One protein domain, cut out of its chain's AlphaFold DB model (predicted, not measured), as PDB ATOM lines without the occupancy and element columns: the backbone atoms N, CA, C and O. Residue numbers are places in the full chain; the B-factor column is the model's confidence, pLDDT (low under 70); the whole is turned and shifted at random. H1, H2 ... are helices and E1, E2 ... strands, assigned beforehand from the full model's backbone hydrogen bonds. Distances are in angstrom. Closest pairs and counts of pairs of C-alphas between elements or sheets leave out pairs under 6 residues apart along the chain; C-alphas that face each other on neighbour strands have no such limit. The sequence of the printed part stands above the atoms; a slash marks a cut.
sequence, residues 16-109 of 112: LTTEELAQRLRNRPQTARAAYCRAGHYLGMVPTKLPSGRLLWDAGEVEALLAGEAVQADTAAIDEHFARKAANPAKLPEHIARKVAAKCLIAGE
ATOM      1  N   LEU A  16       9.152  -6.975  23.518       89.44
ATOM      2  CA  LEU A  16      10.088  -7.354  24.566       89.44
ATOM      3  C   LEU A  16      11.466  -6.770  24.302       89.44
ATOM      4  O   LEU A  16      11.967  -6.746  23.174       89.44
ATOM      5  N   THR A  17      12.129  -6.351  25.371       91.94
ATOM      6  CA  THR A  17      13.559  -6.068  25.323       91.94
ATOM      7  C   THR A  17      14.354  -7.360  25.138       91.94
ATOM      8  O   THR A  17      13.888  -8.470  25.391       91.94
ATOM      9  N   THR A  18      15.612  -7.225  24.718       92.38
ATOM     10  CA  THR A  18      16.498  -8.392  24.565       92.38
ATOM     11  C   THR A  18      16.765  -9.109  25.896       92.38
ATOM     12  O   THR A  18      17.008 -10.311  25.894       92.38
ATOM     13  N   GLU A  19      16.711  -8.394  27.023       92.69
ATOM     14  CA  GLU A  19      16.877  -8.987  28.357       92.69
ATOM     15  C   GLU A  19      15.650  -9.821  28.753       92.69
ATOM     16  O   GLU A  19      15.793 -10.964  29.177       92.69
ATOM     17  N   GLU A  20      14.441  -9.294  28.543       91.62
ATOM     18  CA  GLU A  20      13.187 -10.009  28.828       91.62
ATOM     19  C   GLU A  20      13.006 -11.234  27.929       91.62
ATOM     20  O   GLU A  20      12.590 -12.296  28.393       91.62
ATOM     21  N   LEU A  21      13.366 -11.110  26.649       92.06
ATOM     22  CA  LEU A  21      13.431 -12.234  25.719       92.06
ATOM     23  C   LEU A  21      14.341 -13.344  26.261       92.06
ATOM     24  O   LEU A  21      13.978 -14.519  26.269       92.06
ATOM     25  N   ALA A  22      15.551 -12.966  26.673       92.06
ATOM     26  CA  ALA A  22      16.565 -13.904  27.121       92.06
ATOM     27  C   ALA A  22      16.122 -14.647  28.388       92.06
ATOM     28  O   ALA A  22      16.327 -15.855  28.490       92.06
ATOM     29  N   GLN A  23      15.449 -13.950  29.307       92.81
ATOM     30  CA  GLN A  23      14.855 -14.561  30.494       92.81
ATOM     31  C   GLN A  23      13.771 -15.583  30.130       92.81
ATOM     32  O   GLN A  23      13.811 -16.702  30.642       92.81
ATOM     33  N   ARG A  24      12.856 -15.246  29.206       90.69
ATOM     34  CA  ARG A  24      11.797 -16.167  28.747       90.69
ATOM     35  C   ARG A  24      12.355 -17.421  28.079       90.69
ATOM     36  O   ARG A  24      11.977 -18.531  28.433       90.69
ATOM     37  N   LEU A  25      13.309 -17.250  27.165       89.25
ATOM     38  CA  LEU A  25      13.942 -18.355  26.436       89.25
ATOM     39  C   LEU A  25      15.046 -19.065  27.239       89.25
ATOM     40  O   LEU A  25      15.727 -19.936  26.698       89.25
ATOM     41  N   ARG A  26      15.262 -18.677  28.506       90.75
ATOM     42  CA  ARG A  26      16.326 -19.191  29.389       90.75
ATOM     43  C   ARG A  26      17.709 -19.189  28.725       90.75
ATOM     44  O   ARG A  26      18.510 -20.102  28.914       90.75
ATOM     45  N   ASN A  27      17.997 -18.150  27.948       91.69
ATOM     46  CA  ASN A  27      19.257 -17.985  27.230       91.69
ATOM     47  C   ASN A  27      19.989 -16.727  27.717       91.69
ATOM     48  O   ASN A  27      19.447 -15.899  28.445       91.69
ATOM     49  N   ARG A  28      21.244 -16.552  27.307       93.00
ATOM     50  CA  ARG A  28      21.986 -15.314  27.544       93.00
ATOM     51  C   ARG A  28      21.553 -14.254  26.519       93.00
ATOM     52  O   ARG A  28      21.502 -14.561  25.325       93.00
ATOM     53  N   PRO A  29      21.363 -12.985  26.922       92.88
ATOM     54  CA  PRO A  29      21.037 -11.890  25.999       92.88
ATOM     55  C   PRO A  29      22.055 -11.740  24.863       92.88
ATOM     56  O   PRO A  29      21.715 -11.398  23.729       92.88
ATOM     57  N   GLN A  30      23.324 -12.038  25.153       93.81
ATOM     58  CA  GLN A  30      24.407 -12.001  24.178       93.81
ATOM     59  C   GLN A  30      24.197 -12.989  23.024       93.81
ATOM     60  O   GLN A  30      24.582 -12.677  21.899       93.81
ATOM     61  N   THR A  31      23.554 -14.135  23.268       92.88
ATOM     62  CA  THR A  31      23.271 -15.139  22.236       92.88
ATOM     63  C   THR A  31      22.324 -14.581  21.178       92.88
ATOM     64  O   THR A  31      22.639 -14.646  19.990       92.88
ATOM     65  N   ALA A  32      21.223 -13.950  21.599       91.00
ATOM     66  CA  ALA A  32      20.260 -13.322  20.692       91.00
ATOM     67  C   ALA A  32      20.907 -12.188  19.875       91.00
ATOM     68  O   ALA A  32      20.760 -12.127  18.654       91.00
ATOM     69  N   ARG A  33      21.714 -11.331  20.524       91.31
ATOM     70  CA  ARG A  33      22.450 -10.251  19.834       91.31
ATOM     71  C   ARG A  33      23.456 -10.806  18.820       91.31
ATOM     72  O   ARG A  33      23.546 -10.304  17.703       91.31
ATOM     73  N   ALA A  34      24.209 -11.842  19.191       91.31
ATOM     74  CA  ALA A  34      25.203 -12.466  18.320       91.31
ATOM     75  C   ALA A  34      24.567 -13.230  17.152       91.31
ATOM     76  O   ALA A  34      25.158 -13.280  16.073       91.31
ATOM     77  N   ALA A  35      23.394 -13.835  17.350       90.62
ATOM     78  CA  ALA A  35      22.617 -14.449  16.278       90.62
ATOM     79  C   ALA A  35      22.147 -13.387  15.279       90.62
ATOM     80  O   ALA A  35      22.517 -13.464  14.110       90.62
ATOM     81  N   TYR A  36      21.493 -12.322  15.759       90.62
ATOM     82  CA  TYR A  36      21.034 -11.223  14.906       90.62
ATOM     83  C   TYR A  36      22.175 -10.582  14.102       90.62
ATOM     84  O   TYR A  36      22.053 -10.376  12.901       90.62
ATOM     85  N   CYS A  37      23.334 -10.328  14.717       86.69
ATOM     86  CA  CYS A  37      24.478  -9.733  14.015       86.69
ATOM     87  C   CYS A  37      25.094 -10.615  12.913       86.69
ATOM     88  O   CYS A  37      25.744 -10.073  12.010       86.69
ATOM     89  N   ARG A  38      24.976 -11.947  13.034       86.44
ATOM     90  CA  ARG A  38      25.563 -12.931  12.108       86.44
ATOM     91  C   ARG A  38      24.579 -13.373  11.028       86.44
ATOM     92  O   ARG A  38      24.984 -13.463   9.879       86.44
ATOM     93  N   ALA A  39      23.334 -13.643  11.410       86.31
ATOM     94  CA  ALA A  39      22.309 -14.246  10.561       86.31
ATOM     95  C   ALA A  39      21.162 -13.284  10.198       86.31
ATOM     96  O   ALA A  39      20.316 -13.632   9.382       86.31
ATOM     97  N   GLY A  40      21.091 -12.095  10.807       87.88
ATOM     98  CA  GLY A  40      20.002 -11.132  10.587       87.88
ATOM     99  C   GLY A  40      18.704 -11.457  11.335       87.88
ATOM    100  O   GLY A  40      17.790 -10.641  11.343       87.88
ATOM    101  N   HIS A  41      18.639 -12.598  12.022       90.19
ATOM    102  CA  HIS A  41      17.483 -13.066  12.788       90.19
ATOM    103  C   HIS A  41      17.945 -13.923  13.979       90.19
ATOM    104  O   HIS A  41      19.125 -14.278  14.092       90.19
ATOM    105  N   TYR A  42      17.030 -14.267  14.881       91.19
ATOM    106  CA  TYR A  42      17.281 -15.227  15.955       91.19
ATOM    107  C   TYR A  42      16.076 -16.157  16.077       91.19
ATOM    108  O   TYR A  42      14.996 -15.682  16.373       91.19
ATOM    109  N   LEU A  43      16.250 -17.463  15.833       87.81
ATOM    110  CA  LEU A  43      15.151 -18.451  15.862       87.81
ATOM    111  C   LEU A  43      13.951 -18.064  14.975       87.81
ATOM    112  O   LEU A  43      12.803 -18.228  15.360       87.81
ATOM    113  N   GLY A  44      14.224 -17.497  13.802       86.31
ATOM    114  CA  GLY A  44      13.199 -17.039  12.866       86.31
ATOM    115  C   GLY A  44      12.662 -15.630  13.122       86.31
ATOM    116  O   GLY A  44      12.264 -14.972  12.177       86.31
ATOM    117  N   MET A  45      12.738 -15.096  14.338       89.31
ATOM    118  CA  MET A  45      12.230 -13.747  14.618       89.31
ATOM    119  C   MET A  45      13.245 -12.646  14.271       89.31
ATOM    120  O   MET A  45      14.466 -12.794  14.454       89.31
ATOM    121  N   VAL A  46      12.728 -11.514  13.788       89.56
ATOM    122  CA  VAL A  46      13.516 -10.341  13.387       89.56
ATOM    123  C   VAL A  46      13.196  -9.163  14.314       89.56
ATOM    124  O   VAL A  46      12.047  -8.733  14.394       89.56
ATOM    125  N   PRO A  47      14.189  -8.592  15.023       91.00
ATOM    126  CA  PRO A  47      13.930  -7.505  15.949       91.00
ATOM    127  C   PRO A  47      13.697  -6.173  15.230       91.00
ATOM    128  O   PRO A  47      14.403  -5.817  14.283       91.00
ATOM    129  N   THR A  48      12.803  -5.354  15.779       89.44
ATOM    130  CA  THR A  48      12.654  -3.947  15.398       89.44
ATOM    131  C   THR A  48      13.742  -3.113  16.073       89.44
ATOM    132  O   THR A  48      13.874  -3.098  17.302       89.44
ATOM    133  N   LYS A  49      14.542  -2.399  15.277       88.38
ATOM    134  CA  LYS A  49      15.611  -1.535  15.789       88.38
ATOM    135  C   LYS A  49      15.079  -0.131  16.068       88.38
ATOM    136  O   LYS A  49      14.623   0.540  15.150       88.38
ATOM    137  N   LEU A  50      15.209   0.345  17.308       87.00
ATOM    138  CA  LEU A  50      14.869   1.732  17.643       87.00
ATOM    139  C   LEU A  50      15.988   2.714  17.271       87.00
ATOM    140  O   LEU A  50      17.165   2.332  17.256       87.00
ATOM    141  N   PRO A  51      15.653   4.010  17.118       86.19
ATOM    142  CA  PRO A  51      16.639   5.090  17.033       86.19
ATOM    143  C   PRO A  51      17.601   5.131  18.230       86.19
ATOM    144  O   PRO A  51      18.768   5.471  18.073       86.19
ATOM    145  N   SER A  52      17.147   4.703  19.414       87.50
ATOM    146  CA  SER A  52      17.975   4.580  20.623       87.50
ATOM    147  C   SER A  52      19.018   3.454  20.559       87.50
ATOM    148  O   SER A  52      19.824   3.305  21.474       87.50
ATOM    149  N   GLY A  53      18.998   2.623  19.511       82.56
ATOM    150  CA  GLY A  53      19.907   1.490  19.332       82.56
ATOM    151  C   GLY A  53      19.479   0.206  20.052       82.56
ATOM    152  O   GLY A  53      20.149  -0.816  19.904       82.56
ATOM    153  N   ARG A  54      18.364   0.224  20.794       87.56
ATOM    154  CA  ARG A  54      17.777  -0.980  21.401       87.56
ATOM    155  C   ARG A  54      17.098  -1.858  20.343       87.56
ATOM    156  O   ARG A  54      16.642  -1.365  19.312       87.56
ATOM    157  N   LEU A  55      17.040  -3.160  20.624       91.69
ATOM    158  CA  LEU A  55      16.336  -4.158  19.818       91.69
ATOM    159  C   LEU A  55      15.069  -4.593  20.551       91.69
ATOM    160  O   LEU A  55      15.149  -4.984  21.722       91.69
ATOM    161  N   LEU A  56      13.942  -4.518  19.853       91.44
ATOM    162  CA  LEU A  56      12.642  -4.981  20.319       91.44
ATOM    163  C   LEU A  56      12.234  -6.254  19.596       91.44
ATOM    164  O   LEU A  56      12.319  -6.323  18.374       91.44
ATOM    165  N   TRP A  57      11.765  -7.224  20.364       90.38
ATOM    166  CA  TRP A  57      11.322  -8.535  19.901       90.38
ATOM    167  C   TRP A  57       9.813  -8.648  20.074       90.38
ATOM    168  O   TRP A  57       9.264  -8.051  20.995       90.38
ATOM    169  N   ASP A  58       9.125  -9.369  19.201       90.06
ATOM    170  CA  ASP A  58       7.684  -9.560  19.343       90.06
ATOM    171  C   ASP A  58       7.374 -10.607  20.422       90.06
ATOM    172  O   ASP A  58       7.912 -11.710  20.377       90.06
ATOM    173  N   ALA A  59       6.542 -10.282  21.417       89.00
ATOM    174  CA  ALA A  59       6.173 -11.262  22.440       89.00
ATOM    175  C   ALA A  59       5.379 -12.432  21.854       89.00
ATOM    176  O   ALA A  59       5.579 -13.555  22.302       89.00
ATOM    177  N   GLY A  60       4.518 -12.195  20.862       86.50
ATOM    178  CA  GLY A  60       3.718 -13.246  20.239       86.50
ATOM    179  C   GLY A  60       4.597 -14.301  19.575       86.50
ATOM    180  O   GLY A  60       4.403 -15.491  19.804       86.50
ATOM    181  N   GLU A  61       5.627 -13.871  18.842       87.19
ATOM    182  CA  GLU A  61       6.620 -14.780  18.251       87.19
ATOM    183  C   GLU A  61       7.380 -15.584  19.318       87.19
ATOM    184  O   GLU A  61       7.650 -16.770  19.139       87.19
ATOM    185  N   VAL A  62       7.707 -14.967  20.457       88.50
ATOM    186  CA  VAL A  62       8.410 -15.646  21.559       88.50
ATOM    187  C   VAL A  62       7.534 -16.699  22.223       88.50
ATOM    188  O   VAL A  62       8.010 -17.802  22.487       88.50
ATOM    189  N   GLU A  63       6.272 -16.377  22.489       88.31
ATOM    190  CA  GLU A  63       5.329 -17.335  23.066       88.31
ATOM    191  C   GLU A  63       5.019 -18.471  22.072       88.31
ATOM    192  O   GLU A  63       4.955 -19.627  22.483       88.31
ATOM    193  N   ALA A  64       4.940 -18.191  20.764       87.06
ATOM    194  CA  ALA A  64       4.814 -19.217  19.724       87.06
ATOM    195  C   ALA A  64       6.023 -20.172  19.711       87.06
ATOM    196  O   ALA A  64       5.855 -21.392  19.719       87.06
ATOM    197  N   LEU A  65       7.249 -19.639  19.807       88.81
ATOM    198  CA  LEU A  65       8.465 -20.454  19.935       88.81
ATOM    199  C   LEU A  65       8.454 -21.318  21.204       88.81
ATOM    200  O   LEU A  65       8.877 -22.474  21.167       88.81
ATOM    201  N   LEU A  66       7.970 -20.780  22.327       87.88
ATOM    202  CA  LEU A  66       7.824 -21.532  23.578       87.88
ATOM    203  C   LEU A  66       6.743 -22.618  23.486       87.88
ATOM    204  O   LEU A  66       6.894 -23.670  24.107       87.88
ATOM    205  N   ALA A  67       5.696 -22.396  22.690       88.38
ATOM    206  CA  ALA A  67       4.677 -23.390  22.365       88.38
ATOM    207  C   ALA A  67       5.169 -24.472  21.380       88.38
ATOM    208  O   ALA A  67       4.464 -25.454  21.146       88.38
ATOM    209  N   GLY A  68       6.385 -24.330  20.839       87.12
ATOM    210  CA  GLY A  68       6.979 -25.260  19.878       87.12
ATOM    211  C   GLY A  68       6.606 -24.978  18.422       87.12
ATOM    212  O   GLY A  68       6.875 -25.810  17.555       87.12
ATOM    213  N   GLU A  69       6.006 -23.826  18.135       86.69
ATOM    214  CA  GLU A  69       5.709 -23.389  16.774       86.69
ATOM    215  C   GLU A  69       6.950 -22.761  16.123       86.69
ATOM    216  O   GLU A  69       7.781 -22.129  16.777       86.69
ATOM    217  N   ALA A  70       7.089 -22.942  14.810       80.25
ATOM    218  CA  ALA A  70       8.172 -22.330  14.053       80.25
ATOM    219  C   ALA A  70       7.783 -20.906  13.635       80.25
ATOM    220  O   ALA A  70       6.775 -20.706  12.959       80.25
ATOM    221  N   VAL A  71       8.617 -19.926  13.984       83.25
ATOM    222  CA  VAL A  71       8.492 -18.556  13.477       83.25
ATOM    223  C   VAL A  71       9.261 -18.457  12.167       83.25
ATOM    224  O   VAL A  71      10.444 -18.800  12.098       83.25
ATOM    225  N   GLN A  72       8.592 -18.015  11.106       76.81
ATOM    226  CA  GLN A  72       9.228 -17.843   9.809       76.81
ATOM    227  C   GLN A  72       9.897 -16.473   9.727       76.81
ATOM    228  O   GLN A  72       9.264 -15.450   9.976       76.81
ATOM    229  N   ALA A  73      11.172 -16.460   9.339       77.19
ATOM    230  CA  ALA A  73      11.893 -15.211   9.181       77.19
ATOM    231  C   ALA A  73      11.431 -14.434   7.955       77.19
ATOM    232  O   ALA A  73      11.396 -14.962   6.839       77.19
ATOM    233  N   ASP A  74      11.155 -13.150   8.165       78.62
ATOM    234  CA  ASP A  74      10.986 -12.201   7.080       78.62
ATOM    235  C   ASP A  74      12.334 -12.020   6.366       78.62
ATOM    236  O   ASP A  74      13.290 -11.443   6.897       78.62
ATOM    237  N   THR A  75      12.419 -12.575   5.157       77.81
ATOM    238  CA  THR A  75      13.641 -12.549   4.345       77.81
ATOM    239  C   THR A  75      13.980 -11.124   3.907       77.81
ATOM    240  O   THR A  75      15.153 -10.758   3.910       77.81
ATOM    241  N   ALA A  76      12.978 -10.274   3.654       77.25
ATOM    242  CA  ALA A  76      13.203  -8.885   3.263       77.25
ATOM    243  C   ALA A  76      13.829  -8.076   4.410       77.25
ATOM    244  O   ALA A  76      14.751  -7.287   4.192       77.25
ATOM    245  N   ALA A  77      13.394  -8.315   5.649       78.88
ATOM    246  CA  ALA A  77      13.976  -7.660   6.818       78.88
ATOM    247  C   ALA A  77      15.422  -8.125   7.102       78.88
ATOM    248  O   ALA A  77      16.267  -7.339   7.554       78.88
ATOM    249  N   ILE A  78      15.733  -9.395   6.814       82.62
ATOM    250  CA  ILE A  78      17.105  -9.920   6.862       82.62
ATOM    251  C   ILE A  78      17.977  -9.229   5.803       82.62
ATOM    252  O   ILE A  78      19.070  -8.750   6.127       82.62
ATOM    253  N   ASP A  79      17.490  -9.128   4.567       76.06
ATOM    254  CA  ASP A  79      18.207  -8.487   3.466       76.06
ATOM    255  C   ASP A  79      18.482  -7.010   3.762       76.06
ATOM    256  O   ASP A  79      19.609  -6.541   3.590       76.06
ATOM    257  N   GLU A  80      17.509  -6.283   4.322       81.06
ATOM    258  CA  GLU A  80      17.692  -4.893   4.749       81.06
ATOM    259  C   GLU A  80      18.769  -4.763   5.843       81.06
ATOM    260  O   GLU A  80      19.622  -3.865   5.802       81.06
ATOM    261  N   HIS A  81      18.793  -5.683   6.820       81.94
ATOM    262  CA  HIS A  81      19.835  -5.701   7.848       81.94
ATOM    263  C   HIS A  81      21.234  -5.813   7.229       81.94
ATOM    264  O   HIS A  81      22.154  -5.090   7.647       81.94
ATOM    265  N   PHE A  82      21.399  -6.714   6.259       78.81
ATOM    266  CA  PHE A  82      22.668  -6.920   5.572       78.81
ATOM    267  C   PHE A  82      23.014  -5.761   4.634       78.81
ATOM    268  O   PHE A  82      24.157  -5.301   4.675       78.81
ATOM    269  N   ALA A  83      22.047  -5.207   3.901       81.12
ATOM    270  CA  ALA A  83      22.228  -4.022   3.063       81.12
ATOM    271  C   ALA A  83      22.735  -2.825   3.886       81.12
ATOM    272  O   ALA A  83      23.730  -2.190   3.533       81.12
ATOM    273  N   ARG A  84      22.148  -2.580   5.067       77.00
ATOM    274  CA  ARG A  84      22.618  -1.539   5.995       77.00
ATOM    275  C   ARG A  84      24.046  -1.787   6.489       77.00
ATOM    276  O   ARG A  84      24.788  -0.832   6.714       77.00
ATOM    277  N   LYS A  85      24.439  -3.045   6.722       71.94
ATOM    278  CA  LYS A  85      25.823  -3.375   7.113       71.94
ATOM    279  C   LYS A  85      26.797  -3.172   5.955       71.94
ATOM    280  O   LYS A  85      27.877  -2.643   6.199       71.94
ATOM    281  N   ALA A  86      26.416  -3.546   4.736       71.06
ATOM    282  CA  ALA A  86      27.222  -3.338   3.536       71.06
ATOM    283  C   ALA A  86      27.442  -1.844   3.241       71.06
ATOM    284  O   ALA A  86      28.540  -1.448   2.862       71.06
ATOM    285  N   ALA A  87      26.440  -1.001   3.513       73.38
ATOM    286  CA  ALA A  87      26.517   0.446   3.315       73.38
ATOM    287  C   ALA A  87      27.496   1.177   4.263       73.38
ATOM    288  O   ALA A  87      27.799   2.345   4.030       73.38
ATOM    289  N   ASN A  88      28.008   0.532   5.322       66.62
ATOM    290  CA  ASN A  88      28.996   1.131   6.227       66.62
ATOM    291  C   ASN A  88      30.344   0.380   6.179       66.62
ATOM    292  O   ASN A  88      30.666  -0.379   7.102       66.62
ATOM    293  N   PRO A  89      31.157   0.604   5.129       57.97
ATOM    294  CA  PRO A  89      32.445  -0.066   4.954       57.97
ATOM    295  C   PRO A  89      33.494   0.355   5.996       57.97
ATOM    296  O   PRO A  89      34.415  -0.408   6.273       57.97
ATOM    297  N   ALA A  90      33.329   1.510   6.658       59.75
ATOM    298  CA  ALA A  90      34.237   1.980   7.711       59.75
ATOM    299  C   ALA A  90      34.261   1.067   8.955       59.75
ATOM    300  O   ALA A  90      35.180   1.137   9.768       59.75
ATOM    301  N   LYS A  91      33.268   0.179   9.106       58.84
ATOM    302  CA  LYS A  91      33.224  -0.833  10.169       58.84
ATOM    303  C   LYS A  91      34.024  -2.101   9.874       58.84
ATOM    304  O   LYS A  91      34.041  -2.983  10.735       58.84
ATOM    305  N   LEU A  92      34.656  -2.219   8.705       62.50
ATOM    306  CA  LEU A  92      35.484  -3.368   8.354       62.50
ATOM    307  C   LEU A  92      36.971  -2.976   8.382       62.50
ATOM    308  O   LEU A  92      37.503  -2.529   7.368       62.50
ATOM    309  N   PRO A  93      37.664  -3.142   9.527       68.00
ATOM    310  CA  PRO A  93      39.110  -2.998   9.587       68.00
ATOM    311  C   PRO A  93      39.792  -3.860   8.526       68.00
ATOM    312  O   PRO A  93      39.381  -4.999   8.284       68.00
ATOM    313  N   GLU A  94      40.875  -3.348   7.949       70.31
ATOM    314  CA  GLU A  94      41.593  -3.980   6.837       70.31
ATOM    315  C   GLU A  94      41.956  -5.450   7.116       70.31
ATOM    316  O   GLU A  94      41.792  -6.318   6.261       70.31
ATOM    317  N   HIS A  95      42.369  -5.768   8.347       73.44
ATOM    318  CA  HIS A  95      42.720  -7.136   8.735       73.44
ATOM    319  C   HIS A  95      41.518  -8.102   8.718       73.44
ATOM    320  O   HIS A  95      41.687  -9.290   8.443       73.44
ATOM    321  N   ILE A  96      40.300  -7.611   8.978       71.25
ATOM    322  CA  ILE A  96      39.075  -8.412   8.874       71.25
ATOM    323  C   ILE A  96      38.705  -8.589   7.403       71.25
ATOM    324  O   ILE A  96      38.398  -9.710   7.004       71.25
ATOM    325  N   ALA A  97      38.798  -7.533   6.588       67.56
ATOM    326  CA  ALA A  97      38.576  -7.623   5.143       67.56
ATOM    327  C   ALA A  97      39.515  -8.659   4.498       67.56
ATOM    328  O   ALA A  97      39.062  -9.547   3.777       67.56
ATOM    329  N   ARG A  98      40.805  -8.626   4.861       72.69
ATOM    330  CA  ARG A  98      41.817  -9.600   4.428       72.69
ATOM    331  C   ARG A  98      41.466 -11.029   4.855       72.69
ATOM    332  O   ARG A  98      41.593 -11.955   4.060       72.69
ATOM    333  N   LYS A  99      40.972 -11.218   6.084       71.06
ATOM    334  CA  LYS A  99      40.545 -12.532   6.595       71.06
ATOM    335  C   LYS A  99      39.288 -13.059   5.895       71.06
ATOM    336  O   LYS A  99      39.194 -14.258   5.650       71.06
ATOM    337  N   VAL A 100      38.328 -12.188   5.581       69.94
ATOM    338  CA  VAL A 100      37.115 -12.558   4.834       69.94
ATOM    339  C   VAL A 100      37.473 -12.948   3.402       69.94
ATOM    340  O   VAL A 100      37.057 -14.015   2.968       69.94
ATOM    341  N   ALA A 101      38.313 -12.165   2.715       67.38
ATOM    342  CA  ALA A 101      38.811 -12.499   1.380       67.38
ATOM    343  C   ALA A 101      39.541 -13.853   1.363       67.38
ATOM    344  O   ALA A 101      39.220 -14.711   0.547       67.38
ATOM    345  N   ALA A 102      40.440 -14.096   2.324       69.31
ATOM    346  CA  ALA A 102      41.122 -15.384   2.465       69.31
ATOM    347  C   ALA A 102      40.142 -16.545   2.711       69.31
ATOM    348  O   ALA A 102      40.286 -17.614   2.127       69.31
ATOM    349  N   LYS A 103      39.107 -16.336   3.537       68.81
ATOM    350  CA  LYS A 103      38.078 -17.354   3.785       68.81
ATOM    351  C   LYS A 103      37.222 -17.635   2.546       68.81
ATOM    352  O   LYS A 103      36.865 -18.787   2.338       68.81
ATOM    353  N   CYS A 104      36.900 -16.624   1.739       59.72
ATOM    354  CA  CYS A 104      36.188 -16.807   0.473       59.72
ATOM    355  C   CYS A 104      37.020 -17.597  -0.544       59.72
ATOM    356  O   CYS A 104      36.458 -18.443  -1.226       59.72
ATOM    357  N   LEU A 105      38.338 -17.374  -0.602       68.25
ATOM    358  CA  LEU A 105      39.237 -18.161  -1.453       68.25
ATOM    359  C   LEU A 105      39.268 -19.635  -1.021       68.25
ATOM    360  O   LEU A 105      39.069 -20.511  -1.849       68.25
ATOM    361  N   ILE A 106      39.397 -19.905   0.283       62.94
ATOM    362  CA  ILE A 106      39.396 -21.275   0.827       62.94
ATOM    363  C   ILE A 106      38.028 -21.960   0.647       62.94
ATOM    364  O   ILE A 106      37.956 -23.155   0.392       62.94
ATOM    365  N   ALA A 107      36.925 -21.216   0.778       53.94
ATOM    366  CA  ALA A 107      35.574 -21.744   0.568       53.94
ATOM    367  C   ALA A 107      35.219 -21.931  -0.921       53.94
ATOM    368  O   ALA A 107      34.278 -22.658  -1.226       53.94
ATOM    369  N   GLY A 108      35.955 -21.280  -1.828       50.22
ATOM    370  CA  GLY A 108      35.827 -21.431  -3.279       50.22
ATOM    371  C   GLY A 108      36.552 -22.652  -3.851       50.22
ATOM    372  O   GLY A 108      36.430 -22.907  -5.042       50.22
ATOM    373  N   GLU A 109      37.261 -23.425  -3.024       46.19
ATOM    374  CA  GLU A 109      38.031 -24.605  -3.435       46.19
ATOM    375  C   GLU A 109      37.395 -25.901  -2.900       46.19
ATOM    376  O   GLU A 109      38.041 -26.749  -2.297       46.19
TER     377      GLU A 109
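Overview. This is residues 16 to 109 of the 112 residues of an uncharacterized protein of Candidatus Accumulibacter sp. BA-92 (UniProt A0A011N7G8). Look first for a loose head in which three short helices, H1, H2 and H3, make a triangle with H1 at the corner between the other two, and the short strand E1 is tied to the stretches before H1 and before E1 itself. From there H4 crosses near the last residue of H2 and points away toward the longest helix, H5, which makes the far end of the model and whose later part, with the last two printed residues, sticks out as residues 101 to 109. The printed part has 94 residues, with five named helices and one named strand in the order H1, H2, E1, H3, H4, H5; the class is mostly helix. The whole is loose, with a radius of gyration of the C-alphas of 15.6 A and spans of 42 by 34 by 25 A.

Along the chain. Begin with the longest helix, H5, residues 94 to 107: find C-alpha 94 at (41.593, -3.980, 6.837), and from there the helix runs 19.8 A to C-alpha 107 at (35.574, -21.744, 0.568). Going back along the chain you reach H4, residues 75 to 86, 16.4 A from first to last C-alpha. Before it stands H3, residues 59 to 66, 10.5 A long, and directly before that E1, residues 55 to 58, 10.2 A long. H2, residues 29 to 39, covers 15.7 A from Pro 29 to Ala 39. The first named element is H1, residues 18 to 24, 10.0 A long; find its C-alpha 18 at (16.498, -8.392, 24.565).

Arrangement. Start at H5, which touches no helix and is apart from H4, the element before it. Next look at H4, which touches no helix but is close to H2 without clearly touching it: the closest C-alphas, those of Ile 78 and Ala 39, are 7.7 A apart. The lines of H2 and H4 are about perpendicular, at 87 degrees. Follow H2 back to Pro 29, where it touches H1; the closest C-alphas are those of Ala 22 and Pro 29, at 5.0 A. H1 and H2 run opposite ways at a steep tilt of 66 degrees. On H1, look at Leu 21: its C-alpha is 7.4 A from that of Val 62, the closest pair of H1 and H3, which are close but not clearly touching. H1 and H3 run the same way at a steep tilt of 41 degrees. H2 and H3 are apart. The closest C-alphas of H1 and E1 are those of Thr 18 and Leu 55, 6.4 A apart. E1 and H3 meet only through their link. E1 pairs with no named strand, but two short stretches pair with it antiparallel: residues 16 to 17 with residues 56 to 57, and residues 48 to 49 with residues 55 to 56. In H1, H2, H3, H4 and H5 every O i to N i+4 pair is within hydrogen-bond range.

Size, cuts and confidence. The two C-alphas farthest apart are those of Ala 67 and Glu 94, at 44.5 A. Leave out residues 101 to 109, which stand free, and the remaining 85 residues span 44 by 26 by 25 A. The printed part has no cut. One link is long, that from H2 to E1: look for it at residues 40 to 54, a stretch with no named element. The links H1 to H2 and E1 to H3 are tight, and those from H3 to H4 and from H4 to H5 are short. In the B-factor column the mean pLDDT of the printed part is 81.5, and 17 residues are under 70: residues 88 to 93, residue 97 and residues 100 to 109. The mean pLDDT of H5 is 68.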